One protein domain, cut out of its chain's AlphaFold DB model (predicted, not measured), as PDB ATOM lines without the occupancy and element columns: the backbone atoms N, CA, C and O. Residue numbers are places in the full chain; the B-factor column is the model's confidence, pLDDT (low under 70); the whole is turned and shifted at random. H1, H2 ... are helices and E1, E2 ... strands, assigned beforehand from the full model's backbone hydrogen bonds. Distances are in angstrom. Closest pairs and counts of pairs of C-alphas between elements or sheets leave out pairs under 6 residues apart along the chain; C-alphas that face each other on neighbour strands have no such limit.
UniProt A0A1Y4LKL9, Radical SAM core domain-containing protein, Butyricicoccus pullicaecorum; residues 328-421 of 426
ATOM      1  N   GLU A 328     180.488 -85.607 196.595       94.19
ATOM      2  CA  GLU A 328     179.528 -85.798 195.499       94.19
ATOM      3  C   GLU A 328     179.383 -87.294 195.163       94.19
ATOM      4  O   GLU A 328     178.279 -87.811 195.022       94.19
ATOM      5  N   GLU A 329     180.489 -88.041 195.150       95.81
ATOM      6  CA  GLU A 329     180.472 -89.492 194.959       95.81
ATOM      7  C   GLU A 329     179.792 -90.223 196.122       95.81
ATOM      8  O   GLU A 329     179.105 -91.223 195.918       95.81
ATOM      9  N   ALA A 330     179.967 -89.745 197.357       93.44
ATOM     10  CA  ALA A 330     179.290 -90.309 198.518       93.44
ATOM     11  C   ALA A 330     177.767 -90.084 198.463       93.44
ATOM     12  O   ALA A 330     177.015 -90.971 198.868       93.44
ATOM     13  N   GLU A 331     177.304 -88.949 197.925       92.25
ATOM     14  CA  GLU A 331     175.877 -88.645 197.738       92.25
ATOM     15  C   GLU A 331     175.172 -89.653 196.821       92.25
ATOM     16  O   GLU A 331     174.026 -90.011 197.090       92.25
ATOM     17  N   ILE A 332     175.872 -90.204 195.823       93.00
ATOM     18  CA  ILE A 332     175.328 -91.233 194.918       93.00
ATOM     19  C   ILE A 332     174.810 -92.455 195.697       93.00
ATOM     20  O   ILE A 332     173.770 -93.014 195.342       93.00
ATOM     21  N   ASN A 333     175.492 -92.844 196.781       88.12
ATOM     22  CA  ASN A 333     175.099 -93.964 197.651       88.12
ATOM     23  C   ASN A 333     173.977 -93.610 198.638       88.12
ATOM     24  O   ASN A 333     173.408 -94.499 199.270       88.12
ATOM     25  N   HIS A 334     173.670 -92.323 198.799       85.12
ATOM     26  CA  HIS A 334     172.602 -91.832 199.670       85.12
ATOM     27  C   HIS A 334     171.273 -91.634 198.939       85.12
ATOM     28  O   HIS A 334     170.292 -91.239 199.578       85.12
ATOM     29  N   PHE A 335     171.215 -91.924 197.635       81.81
ATOM     30  CA  PHE A 335     169.979 -91.881 196.865       81.81
ATOM     31  C   PHE A 335     168.921 -92.781 197.517       81.81
ATOM     32  O   PHE A 335     169.064 -94.004 197.592       81.81
ATOM     33  N   GLN A 336     167.897 -92.144 198.090       65.69
ATOM     34  CA  GLN A 336     166.943 -92.817 198.957       65.69
ATOM     35  C   GLN A 336     166.052 -93.768 198.163       65.69
ATOM     36  O   GLN A 336     165.566 -93.438 197.084       65.69
ATOM     37  N   ARG A 337     165.742 -94.912 198.783       62.94
ATOM     38  CA  ARG A 337     164.610 -95.761 198.403       62.94
ATOM     39  C   ARG A 337     163.327 -94.982 198.656       62.94
ATOM     40  O   ARG A 337     162.741 -95.068 199.734       62.94
ATOM     41  N   SER A 338     162.910 -94.159 197.707       51.84
ATOM     42  CA  SER A 338     161.604 -93.535 197.803       51.84
ATOM     43  C   SER A 338     160.571 -94.545 197.331       51.84
ATOM     44  O   SER A 338     160.436 -94.773 196.132       51.84
ATOM     45  N   PHE A 339     159.817 -95.120 198.269       53.31
ATOM     46  CA  PHE A 339     158.506 -95.689 197.967       53.31
ATOM     47  C   PHE A 339     157.594 -94.532 197.540       53.31
ATOM     48  O   PHE A 339     156.818 -94.004 198.334       53.31
ATOM     49  N   LYS A 340     157.749 -94.053 196.304       56.69
ATOM     50  CA  LYS A 340     156.763 -93.167 195.700       56.69
ATOM     51  C   LYS A 340     155.671 -94.056 195.133       56.69
ATOM     52  O   LYS A 340     155.902 -94.824 194.208       56.69
ATOM     53  N   PHE A 341     154.482 -93.943 195.705       55.31
ATOM     54  CA  PHE A 341     153.271 -94.341 195.006       55.31
ATOM     55  C   PHE A 341     153.159 -93.444 193.768       55.31
ATOM     56  O   PHE A 341     153.340 -92.230 193.899       55.31
ATOM     57  N   TYR A 342     152.940 -94.033 192.589       62.69
ATOM     58  CA  TYR A 342     152.817 -93.314 191.320       62.69
ATOM     59  C   TYR A 342     151.924 -92.079 191.495       62.69
ATOM     60  O   TYR A 342     150.741 -92.187 191.818       62.69
ATOM     61  N   THR A 343     152.513 -90.892 191.357       65.12
ATOM     62  CA  THR A 343     151.779 -89.622 191.417       65.12
ATOM     63  C   THR A 343     151.205 -89.308 190.039       65.12
ATOM     64  O   THR A 343     151.811 -89.704 189.048       65.12
ATOM     65  N   GLU A 344     150.139 -88.509 189.935       66.44
ATOM     66  CA  GLU A 344     149.626 -88.035 188.630       66.44
ATOM     67  C   GLU A 344     150.722 -87.388 187.757       66.44
ATOM     68  O   GLU A 344     150.716 -87.527 186.542       66.44
ATOM     69  N   GLN A 345     151.729 -86.758 188.377       64.62
ATOM     70  CA  GLN A 345     152.880 -86.150 187.693       64.62
ATOM     71  C   GLN A 345     153.861 -87.149 187.046       64.62
ATOM     72  O   GLN A 345     154.751 -86.713 186.309       64.62
ATOM     73  N   ALA A 346     153.733 -88.444 187.353       66.75
ATOM     74  CA  ALA A 346     154.565 -89.534 186.837       66.75
ATOM     75  C   ALA A 346     153.875 -90.338 185.719       66.75
ATOM     76  O   ALA A 346     154.499 -91.211 185.127       66.75
ATOM     77  N   ILE A 347     152.603 -90.051 185.417       72.56
ATOM     78  CA  ILE A 347     151.893 -90.671 184.294       72.56
ATOM     79  C   ILE A 347     152.628 -90.303 182.991       72.56
ATOM     80  O   ILE A 347     153.001 -89.146 182.809       72.56
ATOM     81  N   GLU A 348     152.864 -91.297 182.123       82.25
ATOM     82  CA  GLU A 348     153.620 -91.183 180.853       82.25
ATOM     83  C   GLU A 348     155.112 -90.821 180.994       82.25
ATOM     84  O   GLU A 348     155.762 -90.446 180.014       82.25
ATOM     85  N   LYS A 349     155.690 -90.958 182.192       89.19
ATOM     86  CA  LYS A 349     157.116 -90.712 182.434       89.19
ATOM     87  C   LYS A 349     157.838 -91.966 182.896       89.19
ATOM     88  O   LYS A 349     157.308 -92.723 183.697       89.19
ATOM     89  N   MET A 350     159.086 -92.092 182.464       91.38
ATOM     90  CA  MET A 350     160.036 -93.084 182.947       91.38
ATOM     91  C   MET A 350     160.543 -92.686 184.331       91.38
ATOM     92  O   MET A 350     161.002 -91.554 184.536       91.38
ATOM     93  N   VAL A 351     160.499 -93.624 185.271       91.31
ATOM     94  CA  VAL A 351     161.038 -93.465 186.630       91.31
ATOM     95  C   VAL A 351     161.902 -94.659 187.008       91.31
ATOM     96  O   VAL A 351     161.828 -95.715 186.389       91.31
ATOM     97  N   PHE A 352     162.728 -94.514 188.045       91.19
ATOM     98  CA  PHE A 352     163.344 -95.689 188.658       91.19
ATOM     99  C   PHE A 352     162.286 -96.564 189.333       91.19
ATOM    100  O   PHE A 352     161.429 -96.053 190.056       91.19
ATOM    101  N   SER A 353     162.410 -97.881 189.164       89.12
ATOM    102  CA  SER A 353     161.631 -98.847 189.940       89.12
ATOM    103  C   SER A 353     161.813 -98.603 191.451       89.12
ATOM    104  O   SER A 353     162.915 -98.271 191.904       89.12
ATOM    105  N   PRO A 354     160.780 -98.801 192.292       87.31
ATOM    106  CA  PRO A 354     160.927 -98.679 193.744       87.31
ATOM    107  C   PRO A 354     161.775 -99.809 194.358       87.31
ATOM    108  O   PRO A 354     162.128 -99.744 195.538       87.31
ATOM    109  N   TYR A 355     162.117-100.839 193.576       89.88
ATOM    110  CA  TYR A 355     162.797-102.053 194.032       89.88
ATOM    111  C   TYR A 355     164.310-102.060 193.776       89.88
ATOM    112  O   TYR A 355     164.916-103.122 193.611       89.88
ATOM    113  N   LEU A 356     164.935-100.884 193.735       90.88
ATOM    114  CA  LEU A 356     166.349-100.750 193.393       90.88
ATOM    115  C   LEU A 356     167.244-100.567 194.615       90.88
ATOM    116  O   LEU A 356     166.914 -99.900 195.599       90.88
ATOM    117  N   ASN A 357     168.437-101.141 194.514       91.62
ATOM    118  CA  ASN A 357     169.578-100.805 195.339       91.62
ATOM    119  C   ASN A 357     170.640-100.135 194.469       91.62
ATOM    120  O   ASN A 357     171.078-100.711 193.475       91.62
ATOM    121  N   HIS A 358     171.057 -98.938 194.869       92.38
ATOM    122  CA  HIS A 358     172.054 -98.143 194.167       92.38
ATOM    123  C   HIS A 358     173.377 -98.201 194.926       92.38
ATOM    124  O   HIS A 358     173.409 -98.003 196.140       92.38
ATOM    125  N   GLU A 359     174.468 -98.473 194.219       92.94
ATOM    126  CA  GLU A 359     175.793 -98.547 194.822       92.94
ATOM    127  C   GLU A 359     176.867 -98.106 193.831       92.94
ATOM    128  O   GLU A 359     177.067 -98.708 192.778       92.94
ATOM    129  N   LEU A 360     177.614 -97.072 194.187       95.31
ATOM    130  CA  LEU A 360     178.832 -96.684 193.506       95.31
ATOM    131  C   LEU A 360     179.994 -97.544 193.999       95.31
ATOM    132  O   LEU A 360     180.375 -97.513 195.173       95.31
ATOM    133  N   ARG A 361     180.584 -98.297 193.073       91.06
ATOM    134  CA  ARG A 361     181.767 -99.127 193.301       91.06
ATOM    135  C   ARG A 361     182.924 -98.616 192.449       91.06
ATOM    136  O   ARG A 361     182.745 -97.858 191.504       91.06
ATOM    137  N   ARG A 362     184.127 -99.127 192.719       90.69
ATOM    138  CA  ARG A 362     185.333 -98.831 191.927       90.69
ATOM    139  C   ARG A 362     185.144 -99.093 190.421       90.69
ATOM    140  O   ARG A 362     185.697 -98.376 189.604       90.69
ATOM    141  N   ASN A 363     184.370-100.112 190.052       89.56
ATOM    142  CA  ASN A 363     184.163-100.484 188.648       89.56
ATOM    143  C   ASN A 363     182.993 -99.732 187.974       89.56
ATOM    144  O   ASN A 363     182.720 -99.985 186.803       89.56
ATOM    145  N   GLY A 364     182.309 -98.831 188.686       94.50
ATOM    146  CA  GLY A 364     181.186 -98.051 188.166       94.50
ATOM    147  C   GLY A 364     179.980 -98.030 189.105       94.50
ATOM    148  O   GLY A 364     179.998 -98.597 190.201       94.50
ATOM    149  N   TYR A 365     178.924 -97.373 188.642       96.31
ATOM    150  CA  TYR A 365     177.638 -97.276 189.310       96.31
ATOM    151  C   TYR A 365     176.803 -98.525 189.040       96.31
ATOM    152  O   TYR A 365     176.499 -98.856 187.894       96.31
ATOM    153  N   THR A 366     176.467 -99.240 190.105       95.06
ATOM    154  CA  THR A 366     175.713-100.486 190.068       95.06
ATOM    155  C   THR A 366     174.293-100.242 190.562       95.06
ATOM    156  O   THR A 366     174.090 -99.670 191.633       95.06
ATOM    157  N   ILE A 367     173.316-100.701 189.781       94.19
ATOM    158  CA  ILE A 367     171.903-100.695 190.158       94.19
ATOM    159  C   ILE A 367     171.407-102.137 190.116       94.19
ATOM    160  O   ILE A 367     171.520-102.805 189.087       94.19
ATOM    161  N   THR A 368     170.880-102.617 191.237       94.25
ATOM    162  CA  THR A 368     170.348-103.977 191.374       94.25
ATOM    163  C   THR A 368     168.867-103.910 191.704       94.25
ATOM    164  O   THR A 368     168.497-103.305 192.710       94.25
ATOM    165  N   ASN A 369     168.030-104.563 190.902       93.00
ATOM    166  CA  ASN A 369     166.639-104.805 191.259       93.00
ATOM    167  C   ASN A 369     166.583-106.024 192.192       93.00
ATOM    168  O   ASN A 369     166.941-107.132 191.801       93.00
ATOM    169  N   TYR A 370     166.164-105.834 193.445       90.75
ATOM    170  CA  TYR A 370     166.188-106.914 194.439       90.75
ATOM    171  C   TYR A 370     164.986-107.867 194.360       90.75
ATOM    172  O   TYR A 370     164.989-108.882 195.055       90.75
ATOM    173  N   LEU A 371     163.969-107.567 193.543       89.69
ATOM    174  CA  LEU A 371     162.887-108.513 193.253       89.69
ATOM    175  C   LEU A 371     163.287-109.505 192.160       89.69
ATOM    176  O   LEU A 371     163.036-110.698 192.304       89.69
ATOM    177  N   SER A 372     163.910-109.023 191.081       90.06
ATOM    178  CA  SER A 372     164.350-109.876 189.968       90.06
ATOM    179  C   SER A 372     165.755-110.453 190.167       90.06
ATOM    180  O   SER A 372     166.091-111.471 189.568       90.06
ATOM    181  N   GLY A 373     166.587-109.815 190.996       92.50
ATOM    182  CA  GLY A 373     168.017-110.111 191.119       92.50
ATOM    183  C   GLY A 373     168.864-109.545 189.972       92.50
ATOM    184  O   GLY A 373     170.090-109.674 189.993       92.50
ATOM    185  N   GLU A 374     168.239-108.899 188.984       95.50
ATOM    186  CA  GLU A 374     168.932-108.305 187.845       95.50
ATOM    187  C   GLU A 374     169.821-107.145 188.284       95.50
ATOM    188  O   GLU A 374     169.484-106.357 189.169       95.50
ATOM    189  N   THR A 375     170.981-107.033 187.646       94.44
ATOM    190  CA  THR A 375     171.956-105.980 187.931       94.44
ATOM    191  C   THR A 375     172.432-105.335 186.638       94.44
ATOM    192  O   THR A 375     172.701-106.009 185.637       94.44
ATOM    193  N   ILE A 376     172.563-104.013 186.674       94.56
ATOM    194  CA  ILE A 376     173.276-103.228 185.668       94.56
ATOM    195  C   ILE A 376     174.487-102.554 186.305       94.56
ATOM    196  O   ILE A 376     174.500-102.243 187.499       94.56
ATOM    197  N   GLN A 377     175.514-102.324 185.496       94.75
ATOM    198  CA  GLN A 377     176.681-101.546 185.880       94.75
ATOM    199  C   GLN A 377     177.017-100.579 184.753       94.75
ATOM    200  O   GLN A 377     177.221-101.000 183.618       94.75
ATOM    201  N   ILE A 378     177.096 -99.294 185.086       94.62
ATOM    202  CA  ILE A 378     177.425 -98.226 184.144       94.62
ATOM    203  C   ILE A 378     178.588 -97.393 184.676       94.62
ATOM    204  O   ILE A 378     178.718 -97.171 185.880       94.62
ATOM    205  N   ARG A 379     179.459 -96.934 183.777       94.50
ATOM    206  CA  ARG A 379     180.519 -95.972 184.096       94.50
ATOM    207  C   ARG A 379     180.112 -94.617 183.550       94.50
ATOM    208  O   ARG A 379     180.110 -94.430 182.342       94.50
ATOM    209  N   LEU A 380     179.782 -93.718 184.460       97.12
ATOM    210  CA  LEU A 380     179.391 -92.338 184.203       97.12
ATOM    211  C   LEU A 380     180.169 -91.438 185.164       97.12
ATOM    212  O   LEU A 380     180.639 -91.909 186.204       97.12
ATOM    213  N   LYS A 381     180.319 -90.164 184.811       97.56
ATOM    214  CA  LYS A 381     180.886 -89.144 185.694       97.56
ATOM    215  C   LYS A 381     179.977 -88.918 186.890       97.56
ATOM    216  O   LYS A 381     178.760 -89.094 186.803       97.56
ATOM    217  N   THR A 382     180.536 -88.417 187.984       97.56
ATOM    218  CA  THR A 382     179.776 -88.142 189.211       97.56
ATOM    219  C   THR A 382     178.565 -87.240 188.939       97.56
ATOM    220  O   THR A 382     177.443 -87.549 189.342       97.56
ATOM    221  N   LYS A 383     178.752 -86.166 188.159       97.38
ATOM    222  CA  LYS A 383     177.671 -85.236 187.783       97.38
ATOM    223  C   LYS A 383     176.589 -85.874 186.911       97.38
ATOM    224  O   LYS A 383     175.419 -85.544 187.076       97.38
ATOM    225  N   GLU A 384     176.967 -86.779 186.014       98.06
ATOM    226  CA  GLU A 384     176.041 -87.492 185.127       98.06
ATOM    227  C   GLU A 384     175.165 -88.457 185.931       98.06
ATOM    228  O   GLU A 384     173.950 -88.486 185.754       98.06
ATOM    229  N   ILE A 385     175.755 -89.178 186.894       97.50
ATOM    230  CA  ILE A 385     175.016 -90.075 187.794       97.50
ATOM    231  C   ILE A 385     174.019 -89.284 188.643       97.50
ATOM    232  O   ILE A 385     172.849 -89.655 188.719       97.50
ATOM    233  N   LEU A 386     174.456 -88.185 189.266       96.00
ATOM    234  CA  LEU A 386     173.578 -87.336 190.076       96.00
ATOM    235  C   LEU A 386     172.457 -86.707 189.231       96.00
ATOM    236  O   LEU A 386     171.317 -86.598 189.689       96.00
ATOM    237  N   HIS A 387     172.753 -86.321 187.986       96.12
ATOM    238  CA  HIS A 387     171.750 -85.815 187.051       96.12
ATOM    239  C   HIS A 387     170.713 -86.885 186.697       96.12
ATOM    240  O   HIS A 387     169.515 -86.641 186.838       96.12
ATOM    241  N   LEU A 388     171.170 -88.086 186.338       95.31
ATOM    242  CA  LEU A 388     170.326 -89.239 186.038       95.31
ATOM    243  C   LEU A 388     169.424 -89.608 187.224       95.31
ATOM    244  O   LEU A 388     168.216 -89.780 187.057       95.31
ATOM    245  N   GLN A 389     169.997 -89.666 188.431       93.50
ATOM    246  CA  GLN A 389     169.263 -89.890 189.676       93.50
ATOM    247  C   GLN A 389     168.144 -88.873 189.867       93.50
ATOM    248  O   GLN A 389     167.012 -89.237 190.179       93.50
ATOM    249  N   LYS A 390     168.441 -87.592 189.640       91.62
ATOM    250  CA  LYS A 390     167.460 -86.517 189.754       91.62
ATOM    251  C   LYS A 390     166.355 -86.637 188.702       91.62
ATOM    252  O   LYS A 390     165.186 -86.521 189.058       91.62
ATOM    253  N   MET A 391     166.704 -86.867 187.436       92.12
ATOM    254  CA  MET A 391     165.733 -86.997 186.341       92.12
ATOM    255  C   MET A 391     164.746 -88.134 186.603       92.12
ATOM    256  O   MET A 391     163.539 -87.908 186.623       92.12
ATOM    257  N   LEU A 392     165.252 -89.330 186.904       91.38
ATOM    258  CA  LEU A 392     164.418 -90.510 187.146       91.38
ATOM    259  C   LEU A 392     163.682 -90.465 188.494       91.38
ATOM    260  O   LEU A 392     162.678 -91.154 188.662       91.38
ATOM    261  N   PHE A 393     164.112 -89.619 189.437       85.69
ATOM    262  CA  PHE A 393     163.369 -89.354 190.674       85.69
ATOM    263  C   PHE A 393     162.122 -88.474 190.470       85.69
ATOM    264  O   PHE A 393     161.134 -88.616 191.205       85.69
ATOM    265  N   TYR A 394     162.168 -87.531 189.522       84.19
ATOM    266  CA  TYR A 394     161.045 -86.641 189.186       84.19
ATOM    267  C   TYR A 394     160.209 -87.138 187.996       84.19
ATOM    268  O   TYR A 394     159.115 -86.619 187.768       84.19
ATOM    269  N   GLY A 395     160.702 -88.152 187.284       89.00
ATOM    270  CA  GLY A 395     160.121 -88.661 186.051       89.00
ATOM    271  C   GLY A 395     160.576 -87.855 184.839       89.00
ATOM    272  O   GLY A 395     160.614 -86.623 184.873       89.00
ATOM    273  N   VAL A 396     160.876 -88.559 183.753       93.06
ATOM    274  CA  VAL A 396     161.360 -88.001 182.484       93.06
ATOM    275  C   VAL A 396     160.655 -88.677 181.306       93.06
ATOM    276  O   VAL A 396     160.264 -89.836 181.418       93.06
ATOM    277  N   SER A 397     160.463 -87.990 180.179       94.62
ATOM    278  CA  SER A 397     159.955 -88.663 178.973       94.62
ATOM    279  C   SER A 397     160.984 -89.646 178.388       94.62
ATOM    280  O   SER A 397     162.187 -89.538 178.633       94.62
ATOM    281  N   LEU A 398     160.522 -90.610 177.587       94.62
ATOM    282  CA  LEU A 398     161.403 -91.568 176.909       94.62
ATOM    283  C   LEU A 398     162.459 -90.867 176.034       94.62
ATOM    284  O   LEU A 398     163.643 -91.192 176.120       94.62
ATOM    285  N   ASP A 399     162.044 -89.878 175.240       96.25
ATOM    286  CA  ASP A 399     162.930 -89.159 174.319       96.25
ATOM    287  C   ASP A 399     163.997 -88.344 175.062       96.25
ATOM    288  O   ASP A 399     165.171 -88.365 174.687       96.25
ATOM    289  N   GLU A 400     163.621 -87.673 176.154       96.56
ATOM    290  CA  GLU A 400     164.561 -86.931 177.004       96.56
ATOM    291  C   GLU A 400     165.572 -87.861 177.689       96.56
ATOM    292  O   GLU A 400     166.752 -87.520 177.784       96.56
ATOM    293  N   LEU A 401     165.143 -89.045 178.147       96.88
ATOM    294  CA  LEU A 401     166.048 -90.030 178.742       96.88
ATOM    295  C   LEU A 401     167.044 -90.569 177.710       96.88
ATOM    296  O   LEU A 401     168.238 -90.643 177.996       96.88
ATOM    297  N   ILE A 402     166.573 -90.907 176.505       97.75
ATOM    298  CA  ILE A 402     167.436 -91.361 175.408       97.75
ATOM    299  C   ILE A 402     168.446 -90.271 175.040       97.75
ATOM    300  O   ILE A 402     169.633 -90.571 174.903       97.75
ATOM    301  N   LEU A 403     168.000 -89.017 174.901       97.94
ATOM    302  CA  LEU A 403     168.873 -87.886 174.588       97.94
ATOM    303  C   LEU A 403     169.959 -87.706 175.656       97.94
ATOM    304  O   LEU A 403     171.136 -87.650 175.316       97.94
ATOM    305  N   CYS A 404     169.575 -87.706 176.933       97.50
ATOM    306  CA  CYS A 404     170.497 -87.583 178.062       97.50
ATOM    307  C   CYS A 404     171.551 -88.704 178.078       97.50
ATOM    308  O   CYS A 404     172.748 -88.448 178.191       97.50
ATOM    309  N   LEU A 405     171.137 -89.959 177.879       97.44
ATOM    310  CA  LEU A 405     172.070 -91.089 177.821       97.44
ATOM    311  C   LEU A 405     173.015 -91.004 176.611       97.44
ATOM    312  O   LEU A 405     174.184 -91.369 176.732       97.44
ATOM    313  N   ASN A 406     172.544 -90.493 175.468       97.50
ATOM    314  CA  ASN A 406     173.394 -90.244 174.300       97.50
ATOM    315  C   ASN A 406     174.435 -89.147 174.570       97.50
ATOM    316  O   ASN A 406     175.588 -89.291 174.164       97.50
ATOM    317  N   GLU A 407     174.061 -88.076 175.276       97.50
ATOM    318  CA  GLU A 407     174.992 -87.019 175.699       97.50
ATOM    319  C   GLU A 407     176.080 -87.552 176.643       97.50
ATOM    320  O   GLU A 407     177.218 -87.089 176.593       97.50
ATOM    321  N   PHE A 408     175.770 -88.585 177.431       96.25
ATOM    322  CA  PHE A 408     176.738 -89.303 178.269       96.25
ATOM    323  C   PHE A 408     177.596 -90.324 177.497       96.25
ATOM    324  O   PHE A 408     178.369 -91.077 178.092       96.25
ATOM    325  N   GLY A 409     177.457 -90.398 176.170       94.38
ATOM    326  CA  GLY A 409     178.211 -91.320 175.319       94.38
ATOM    327  C   GLY A 409     177.712 -92.768 175.344       94.38
ATOM    328  O   GLY A 409     178.439 -93.674 174.933       94.38
ATOM    329  N   LEU A 410     176.487 -93.014 175.818       95.38
ATOM    330  CA  LEU A 410     175.839 -94.325 175.772       95.38
ATOM    331  C   LEU A 410     174.924 -94.439 174.544       95.38
ATOM    332  O   LEU A 410     174.463 -93.442 174.004       95.38
ATOM    333  N   ASN A 411     174.601 -95.662 174.115       96.75
ATOM    334  CA  ASN A 411     173.501 -95.862 173.168       96.75
ATOM    335  C   ASN A 411     172.177 -95.828 173.942       96.75
ATOM    336  O   ASN A 411     171.756 -96.849 174.489       96.75
ATOM    337  N   GLY A 412     171.545 -94.654 174.015       96.62
ATOM    338  CA  GLY A 412     170.361 -94.421 174.842       96.62
ATOM    339  C   GLY A 412     169.213 -95.385 174.548       96.62
ATOM    340  O   GLY A 412     168.601 -95.893 175.480       96.62
ATOM    341  N   VAL A 413     168.978 -95.727 173.277       97.19
ATOM    342  CA  VAL A 413     167.924 -96.679 172.877       97.19
ATOM    343  C   VAL A 413     168.197 -98.067 173.456       97.19
ATOM    344  O   VAL A 413     167.330 -98.652 174.100       97.19
ATOM    345  N   THR A 414     169.412 -98.586 173.263       97.25
ATOM    346  CA  THR A 414     169.804 -99.907 173.775       97.25
ATOM    347  C   THR A 414     169.806 -99.951 175.300       97.25
ATOM    348  O   THR A 414     169.361-100.934 175.888       97.25
ATOM    349  N   VAL A 415     170.295 -98.892 175.946       96.38
ATOM    350  CA  VAL A 415     170.366 -98.813 177.409       96.38
ATOM    351  C   VAL A 415     168.970 -98.771 178.025       96.38
ATOM    352  O   VAL A 415     168.709 -99.513 178.967       96.38
ATOM    353  N   VAL A 416     168.061 -97.959 177.480       96.62
ATOM    354  CA  VAL A 416     166.678 -97.869 177.970       96.62
ATOM    355  C   VAL A 416     165.941 -99.197 177.802       96.62
ATOM    356  O   VAL A 416     165.312 -99.654 178.754       96.62
ATOM    357  N   ASP A 417     166.074 -99.859 176.649       96.38
ATOM    358  CA  ASP A 417     165.498-101.191 176.422       96.38
ATOM    359  C   ASP A 417     166.010-102.224 177.441       96.38
ATOM    360  O   ASP A 417     165.227-102.940 178.075       96.38
ATOM    361  N   GLU A 418     167.324-102.249 177.692       96.19
ATOM    362  CA  GLU A 418     167.909-103.123 178.709       96.19
ATOM    363  C   GLU A 418     167.363-102.816 180.110       96.19
ATOM    364  O   GLU A 418     167.046-103.740 180.867       96.19
ATOM    365  N   TRP A 419     167.261-101.536 180.468       96.38
ATOM    366  CA  TRP A 419     166.819-101.106 181.792       96.38
ATOM    367  C   TRP A 419     165.349-101.436 182.035       96.38
ATOM    368  O   TRP A 419     165.033-101.921 183.120       96.38
ATOM    369  N   MET A 420     164.476-101.266 181.038       94.50
ATOM    370  CA  MET A 420     163.079-101.709 181.118       94.50
ATOM    371  C   MET A 420     163.001-103.229 181.298       94.50
ATOM    372  O   MET A 420     162.355-103.719 182.223       94.50
ATOM    373  N   ARG A 421     163.735-104.001 180.484       95.06
ATOM    374  CA  ARG A 421     163.753-105.474 180.567       95.06
ATOM    375  C   ARG A 421     164.233-105.988 181.926       95.06
ATOM    376  O   ARG A 421     163.758-107.018 182.397       95.06
TER     377      ARG A 421
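This is residues 328 to 421 of the 426 residues of the protein "Radical SAM core domain-containing protein" of Butyricicoccus pullicaecorum (UniProt A0A1Y4LKL9). A small three-stranded sheet, E1 to E3, makes one side of a rough ring of parts whose other sides are helices: H2 and H3 lie across from the sheet, H4 closes the side between E3 and H3, and short H1 lies between E1 and H2. The ring has few contacts between sheet and helices, and the long link of residues 333 to 355 swings out at one end of it, as far as Glu 344. The printed part has 94 residues, with four named helices and three named strands in the order H1 E1 E2 E3 H2 H3 H4, and its class is mixed, helices and strands. The sheet's order is E1, E2, E3, with antiparallel neighbours. The whole is compact, with a radius of gyration of the C-alphas of 12.7 A and spans of 37 by 27 by 26 A.

E1, residues 356 to 361, is 15.5 A long and begins at C-alpha 356 at (166.349, -100.750, 193.393). E2 holds residues 364 to 369, 16.3 A, and E3 residues 375 to 378, 10.2 A. H2, the longest helix, holds residues 382 to 394 and measures 18.8 A. H3 is residues 398 to 407, 14.4 A. H4 is residues 412 to 421, 14.1 A, and ends at C-alpha 421 at (163.753, -105.474, 180.567). H1, residues 328 to 332, is 6.9 A long and begins at (179.528, -85.798, 195.499).

E1, E2 and E3 form a meander, each strand the antiparallel neighbour of the one before. E1 and E2 are a hairpin at 160 degrees between their directions, with N 359 and O 366 within hydrogen-bond range at 2.9 A. E2 and E3 are a hairpin at 156 degrees, with N 365 and O 378 at 2.8 A. H1 only grazes the sheet with residues 329 to 332, H2 with residues 382 to 389 and H4 with residues 415 to 419. H3 is not on the sheet. H2 touches H1 with residues 382 to 386 alone; the closest C-alphas, of Glu 329 and Thr 382, are 5.9 A apart. H2 and H3 are near each other, with 11 pairs of C-alphas within 10 A. H3 and H4 touch at a steep tilt of 56 degrees, opposite ways; their closest C-alphas, of Ile 402 and Gly 412, are 4.3 A apart. H2 and H4 are apart. In H1, H2, H3 and H4 every O i to N i+4 pair is within hydrogen-bond range.

The two C-alphas farthest apart, of Glu 344 and Arg 362, are 37.4 A apart. The printed part has no cut. The link from H1 to E1, with 23 residues, is long, and the other links are tight. The mean pLDDT of the printed part is 89.5, and residues 336 to 346 are under 70.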